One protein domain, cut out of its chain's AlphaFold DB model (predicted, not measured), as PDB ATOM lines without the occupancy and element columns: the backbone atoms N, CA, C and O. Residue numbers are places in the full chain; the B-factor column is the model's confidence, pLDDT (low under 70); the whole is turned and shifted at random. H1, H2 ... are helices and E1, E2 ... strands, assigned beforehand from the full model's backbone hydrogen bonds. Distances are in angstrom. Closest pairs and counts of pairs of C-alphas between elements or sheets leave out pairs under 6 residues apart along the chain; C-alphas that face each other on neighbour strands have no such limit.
ATOM      1  N   VAL A   3     254.938 233.340 265.686       94.25
ATOM      2  CA  VAL A   3     256.286 232.741 265.723       94.25
ATOM      3  C   VAL A   3     256.685 232.268 267.124       94.25
ATOM      4  O   VAL A   3     257.234 231.187 267.266       94.25
ATOM      5  N   GLY A   4     256.408 233.054 268.168       93.62
ATOM      6  CA  GLY A   4     256.773 232.694 269.546       93.62
ATOM      7  C   GLY A   4     255.858 231.643 270.180       93.62
ATOM      8  O   GLY A   4     256.122 231.208 271.293       93.62
ATOM      9  N   SER A   5     254.782 231.263 269.492       95.69
ATOM     10  CA  SER A   5     253.787 230.290 269.950       95.69
ATOM     11  C   SER A   5     253.801 229.015 269.096       95.69
ATOM     12  O   SER A   5     252.852 228.239 269.145       95.69
ATOM     13  N   SER A   6     254.844 228.810 268.289       97.31
ATOM     14  CA  SER A   6     254.978 227.673 267.378       97.31
ATOM     15  C   SER A   6     256.290 226.939 267.612       97.31
ATOM     16  O   SER A   6     257.316 227.567 267.848       97.31
ATOM     17  N   ASP A   7     256.273 225.613 267.475       98.19
ATOM     18  CA  ASP A   7     257.505 224.817 267.427       98.19
ATOM     19  C   ASP A   7     258.202 224.961 266.069       98.19
ATOM     20  O   ASP A   7     259.428 225.087 266.004       98.19
ATOM     21  N   LEU A   8     257.409 224.983 264.994       98.00
ATOM     22  CA  LEU A   8     257.851 225.122 263.610       98.00
ATOM     23  C   LEU A   8     257.117 226.280 262.929       98.00
ATOM     24  O   LEU A   8     255.907 226.431 263.088       98.00
ATOM     25  N   VAL A   9     257.835 227.058 262.125       97.75
ATOM     26  CA  VAL A   9     257.279 228.133 261.294       97.75
ATOM     27  C   VAL A   9     257.761 227.955 259.861       97.75
ATOM     28  O   VAL A   9     258.962 227.874 259.613       97.75
ATOM     29  N   THR A  10     256.839 227.922 258.905       95.31
ATOM     30  CA  THR A  10     257.154 227.867 257.473       95.31
ATOM     31  C   THR A  10     256.890 229.231 256.853       95.31
ATOM     32  O   THR A  10     255.816 229.802 257.031       95.31
ATOM     33  N   ALA A  11     257.885 229.799 256.170       91.31
ATOM     34  CA  ALA A  11     257.769 231.182 255.701       91.31
ATOM     35  C   ALA A  11     257.411 231.312 254.219       91.31
ATOM     36  O   ALA A  11     256.914 232.366 253.849       91.31
ATOM     37  N   CYS A  12     257.635 230.282 253.386       90.88
ATOM     38  CA  CYS A  12     257.479 230.322 251.920       90.88
ATOM     39  C   CYS A  12     257.781 231.722 251.360       90.88
ATOM     40  O   CYS A  12     258.898 232.189 251.548       90.88
ATOM     41  N   ALA A  13     256.812 232.418 250.762       92.06
ATOM     42  CA  ALA A  13     256.968 233.754 250.198       92.06
ATOM     43  C   ALA A  13     256.825 234.918 251.202       92.06
ATOM     44  O   ALA A  13     257.011 236.051 250.816       92.06
ATOM     45  N   SER A  14     256.508 234.732 252.482       93.94
ATOM     46  CA  SER A  14     256.338 235.870 253.402       93.94
ATOM     47  C   SER A  14     257.680 236.449 253.868       93.94
ATOM     48  O   SER A  14     258.359 235.848 254.707       93.94
ATOM     49  N   GLY A  15     258.038 237.643 253.377       93.38
ATOM     50  CA  GLY A  15     259.234 238.384 253.800       93.38
ATOM     51  C   GLY A  15     259.303 238.607 255.320       93.38
ATOM     52  O   GLY A  15     260.272 238.171 255.951       93.38
ATOM     53  N   PRO A  16     258.248 239.161 255.951       94.44
ATOM     54  CA  PRO A  16     258.221 239.395 257.394       94.44
ATOM     55  C   PRO A  16     258.392 238.122 258.230       94.44
ATOM     56  O   PRO A  16     259.090 238.133 259.246       94.44
ATOM     57  N   ILE A  17     257.798 236.995 257.816       95.12
ATOM     58  CA  ILE A  17     257.961 235.732 258.548       95.12
ATOM     59  C   ILE A  17     259.393 235.207 258.413       95.12
ATOM     60  O   ILE A  17     259.944 234.756 259.417       95.12
ATOM     61  N   ARG A  18     260.027 235.305 257.231       94.81
ATOM     62  CA  ARG A  18     261.450 234.940 257.059       94.81
ATOM     63  C   ARG A  18     262.337 235.731 258.021       94.81
ATOM     64  O   ARG A  18     263.201 235.141 258.668       94.81
ATOM     65  N   GLU A  19     262.101 237.035 258.158       94.81
ATOM     66  CA  GLU A  19     262.877 237.898 259.054       94.81
ATOM     67  C   GLU A  19     262.643 237.564 260.536       94.81
ATOM     68  O   GLU A  19     263.594 237.321 261.284       94.81
ATOM     69  N   ILE A  20     261.381 237.530 260.975       96.38
ATOM     70  CA  ILE A  20     261.028 237.342 262.390       96.38
ATOM     71  C   ILE A  20     261.396 235.931 262.862       96.38
ATOM     72  O   ILE A  20     261.942 235.777 263.957       96.38
ATOM     73  N   ALA A  21     261.090 234.904 262.063       97.12
ATOM     74  CA  ALA A  21     261.395 233.519 262.407       97.12
ATOM     75  C   ALA A  21     262.895 233.240 262.293       97.12
ATOM     76  O   ALA A  21     263.461 232.662 263.216       97.12
ATOM     77  N   GLY A  22     263.564 233.716 261.237       96.75
ATOM     78  CA  GLY A  22     265.000 233.509 261.043       96.75
ATOM     79  C   GLY A  22     265.854 234.053 262.192       96.75
ATOM     80  O   GLY A  22     266.778 233.377 262.629       96.75
ATOM     81  N   LYS A  23     265.489 235.211 262.763       96.38
ATOM     82  CA  LYS A  23     266.168 235.793 263.940       96.38
ATOM     83  C   LYS A  23     266.017 234.967 265.225       96.38
ATOM     84  O   LYS A  23     266.826 235.122 266.134       96.38
ATOM     85  N   LYS A  24     264.967 234.147 265.331       96.50
ATOM     86  CA  LYS A  24     264.617 233.385 266.546       96.50
ATOM     87  C   LYS A  24     264.874 231.886 266.421       96.50
ATOM     88  O   LYS A  24     264.873 231.189 267.430       96.50
ATOM     89  N   ALA A  25     265.034 231.387 265.201       97.56
ATOM     90  CA  ALA A  25     265.137 229.968 264.928       97.56
ATOM     91  C   ALA A  25     266.412 229.363 265.523       97.56
ATOM     92  O   ALA A  25     267.507 229.906 265.389       97.56
ATOM     93  N   LEU A  26     266.270 228.180 266.112       97.75
ATOM     94  CA  LEU A  26     267.381 227.343 266.556       97.75
ATOM     95  C   LEU A  26     267.946 226.483 265.417       97.75
ATOM     96  O   LEU A  26     269.065 225.977 265.518       97.75
ATOM     97  N   LEU A  27     267.149 226.267 264.367       97.69
ATOM     98  CA  LEU A  27     267.503 225.512 263.168       97.69
ATOM     99  C   LEU A  27     266.619 225.959 261.995       97.69
ATOM    100  O   LEU A  27     265.442 226.265 262.181       97.69
ATOM    101  N   GLN A  28     267.175 225.945 260.783       97.88
ATOM    102  CA  GLN A  28     266.426 226.097 259.536       97.88
ATOM    103  C   GLN A  28     266.633 224.858 258.656       97.88
ATOM    104  O   GLN A  28     267.771 224.433 258.452       97.88
ATOM    105  N   ALA A  29     265.550 224.308 258.112       96.62
ATOM    106  CA  ALA A  29     265.571 223.279 257.079       96.62
ATOM    107  C   ALA A  29     265.113 223.864 255.736       96.62
ATOM    108  O   ALA A  29     264.065 224.506 255.658       96.62
ATOM    109  N   GLY A  30     265.903 223.627 254.683       94.19
ATOM    110  CA  GLY A  30     265.668 224.165 253.340       94.19
ATOM    111  C   GLY A  30     266.023 225.651 253.204       94.19
ATOM    112  O   GLY A  30     265.966 226.403 254.172       94.19
ATOM    113  N   ILE A  31     266.411 226.075 251.996       94.25
ATOM    114  CA  ILE A  31     266.794 227.470 251.688       94.25
ATOM    115  C   ILE A  31     265.848 228.165 250.695       94.25
ATOM    116  O   ILE A  31     265.810 229.390 250.663       94.25
ATOM    117  N   ALA A  32     265.075 227.398 249.915       92.94
ATOM    118  CA  ALA A  32     264.077 227.930 248.981       92.94
ATOM    119  C   ALA A  32     262.711 228.145 249.657       92.94
ATOM    120  O   ALA A  32     262.078 229.184 249.499       92.94
ATOM    121  N   ILE A  33     262.271 227.169 250.459       93.94
ATOM    122  CA  ILE A  33     261.079 227.258 251.311       93.94
ATOM    123  C   ILE A  33     261.539 226.938 252.734       93.94
ATOM    124  O   ILE A  33     261.612 225.765 253.103       93.94
ATOM    125  N   PRO A  34     261.935 227.953 253.518       95.50
ATOM    126  CA  PRO A  34     262.554 227.709 254.807       95.50
ATOM    127  C   PRO A  34     261.514 227.265 255.840       95.50
ATOM    128  O   PRO A  34     260.455 227.883 256.008       95.50
ATOM    129  N   VAL A  35     261.861 226.196 256.554       97.62
ATOM    130  CA  VAL A  35     261.174 225.716 257.756       97.62
ATOM    131  C   VAL A  35     262.062 226.041 258.950       97.62
ATOM    132  O   VAL A  35     263.182 225.544 259.053       97.62
ATOM    133  N   PHE A  36     261.571 226.879 259.853       98.12
ATOM    134  CA  PHE A  36     262.281 227.336 261.040       98.12
ATOM    135  C   PHE A  36     261.807 226.574 262.272       98.12
ATOM    136  O   PHE A  36     260.619 226.590 262.584       98.12
ATOM    137  N   ALA A  37     262.730 225.957 263.001       98.38
ATOM    138  CA  ALA A  37     262.470 225.414 264.327       98.38
ATOM    139  C   ALA A  37     262.719 226.492 265.386       98.38
ATOM    140  O   ALA A  37     263.838 226.991 265.502       98.38
ATOM    141  N   ILE A  38     261.691 226.852 266.150       98.38
ATOM    142  CA  ILE A  38     261.734 227.964 267.113       98.38
ATOM    143  C   ILE A  38     262.037 227.475 268.530       98.38
ATOM    144  O   ILE A  38     262.772 228.124 269.270       98.38
ATOM    145  N   THR A  39     261.490 226.324 268.911       98.44
ATOM    146  CA  THR A  39     261.678 225.736 270.240       98.44
ATOM    147  C   THR A  39     262.691 224.593 270.195       98.44
ATOM    148  O   THR A  39     262.993 224.047 269.129       98.44
ATOM    149  N   ALA A  40     263.202 224.187 271.361       98.50
ATOM    150  CA  ALA A  40     264.059 223.003 271.472       98.50
ATOM    151  C   ALA A  40     263.355 221.744 270.933       98.50
ATOM    152  O   ALA A  40     263.931 221.020 270.125       98.50
ATOM    153  N   ARG A  41     262.069 221.568 271.267       98.31
ATOM    154  CA  ARG A  41     261.233 220.480 270.745       98.31
ATOM    155  C   ARG A  41     261.083 220.545 269.224       98.31
ATOM    156  O   ARG A  41     261.204 219.528 268.551       98.31
ATOM    157  N   GLY A  42     260.854 221.732 268.660       98.44
ATOM    158  CA  GLY A  42     260.804 221.923 267.210       98.44
ATOM    159  C   GLY A  42     262.115 221.525 266.531       98.44
ATOM    160  O   GLY A  42     262.107 220.877 265.486       98.44
ATOM    161  N   LYS A  43     263.253 221.857 267.149       98.25
ATOM    162  CA  LYS A  43     264.578 221.478 266.644       98.25
ATOM    163  C   LYS A  43     264.774 219.965 266.685       98.25
ATOM    164  O   LYS A  43     265.233 219.400 265.694       98.25
ATOM    165  N   GLU A  44     264.411 219.325 267.793       98.62
ATOM    166  CA  GLU A  44     264.432 217.868 267.928       98.62
ATOM    167  C   GLU A  44     263.604 217.224 266.819       98.62
ATOM    168  O   GLU A  44     264.149 216.429 266.068       98.62
ATOM    169  N   LEU A  45     262.354 217.648 266.601       98.31
ATOM    170  CA  LEU A  45     261.494 217.099 265.542       98.31
ATOM    171  C   LEU A  45     262.150 217.109 264.152       98.31
ATOM    172  O   LEU A  45     262.042 216.131 263.410       98.31
ATOM    173  N   VAL A  46     262.851 218.188 263.790       97.75
ATOM    174  CA  VAL A  46     263.561 218.257 262.503       97.75
ATOM    175  C   VAL A  46     264.747 217.287 262.465       97.75
ATOM    176  O   VAL A  46     264.942 216.601 261.463       97.75
ATOM    177  N   ILE A  47     265.517 217.186 263.548       97.81
ATOM    178  CA  ILE A  47     266.650 216.252 263.650       97.81
ATOM    179  C   ILE A  47     266.165 214.796 263.631       97.81
ATOM    180  O   ILE A  47     266.756 213.962 262.947       97.81
ATOM    181  N   GLU A  48     265.064 214.489 264.314       98.12
ATOM    182  CA  GLU A  48     264.423 213.172 264.310       98.12
ATOM    183  C   GLU A  48     264.005 212.771 262.892       98.12
ATOM    184  O   GLU A  48     264.290 211.656 262.447       98.12
ATOM    185  N   LYS A  49     263.391 213.700 262.145       96.69
ATOM    186  CA  LYS A  49     263.024 213.489 260.740       96.69
ATOM    187  C   LYS A  49     264.246 213.197 259.871       96.69
ATOM    188  O   LYS A  49     264.187 212.295 259.040       96.69
ATOM    189  N   ILE A  50     265.329 213.950 260.065       96.81
ATOM    190  CA  ILE A  50     266.602 213.749 259.364       96.81
ATOM    191  C   ILE A  50     267.171 212.362 259.680       96.81
ATOM    192  O   ILE A  50     267.502 211.626 258.757       96.81
ATOM    193  N   ARG A  51     267.238 211.976 260.962       97.06
ATOM    194  CA  ARG A  51     267.803 210.687 261.393       97.06
ATOM    195  C   ARG A  51     267.047 209.488 260.814       97.06
ATOM    196  O   ARG A  51     267.658 208.465 260.538       97.06
ATOM    197  N   GLN A  52     265.726 209.594 260.663       98.00
ATOM    198  CA  GLN A  52     264.900 208.533 260.072       98.00
ATOM    199  C   GLN A  52     264.968 208.494 258.536       98.00
ATOM    200  O   GLN A  52     264.552 207.507 257.927       98.00
ATOM    201  N   GLY A  53     265.453 209.566 257.903       95.94
ATOM    202  CA  GLY A  53     265.636 209.642 256.459       95.94
ATOM    203  C   GLY A  53     266.826 208.812 255.979       95.94
ATOM    204  O   GLY A  53     267.747 208.512 256.732       95.94
TER     205      GLY A  53
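AT A GLANCE: This is residues 3 to 53 of the 76 residues of an uncharacterized protein of Methanoregulaceae archaeon PtaU1.Bin066 (UniProt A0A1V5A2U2). A small antiparallel sheet of three strands, in the order E1 - E3 - E2, makes the middle, with short H1 over one face and longer H2 slanting away from the opposite face. The printed part has 51 residues with, in chain order, E1, H1, E2, E3 and H2, of mixed class. It is compact, with a radius of gyration of the C-alphas of 10.4 A, and spans 31 by 22 by 13 A.

IN THESE COORDINATES: Find C-alpha 8 at (257.851, 225.122, 263.610), where E1, residues 8 to 10, begins its 6.8 A. Next come H1, residues 15 to 22, 10.5 A; E2, residues 27 to 29, 6.8 A; and E3, residues 35 to 37, 6.7 A. H2, residues 40 to 52, runs 18.4 A to C-alpha 52 at (264.900, 208.533, 260.072).

HOW THE PARTS SIT: Look at inner strand E3: within hydrogen-bond range, N 36 is 2.8 A from O 9 of E1, and N 35 is 2.9 A from O 29 of E2, its hairpin partner. E1, H1 and E2 form a split strand-helix-strand unit, two same-way strands with E3 between them, its crossover right-handed. H1 is on the sheet, height 9.1 A; its closest C-alphas to E3 are Ala 21 and Phe 36, 6.4 A. H2 is on the opposite face, height 9.1 A, with closest C-alphas Ala 37 and Lys 43, 5.0 A. Every O i to N i+4 pair in H1 and H2 is within hydrogen-bond range.

THE WHOLE: The farthest C-alphas, of Pro 16 and Gln 52, are 31.7 A apart. The printed part has no cut, its four links are tight, and no printed residue is under 70 in pLDDT.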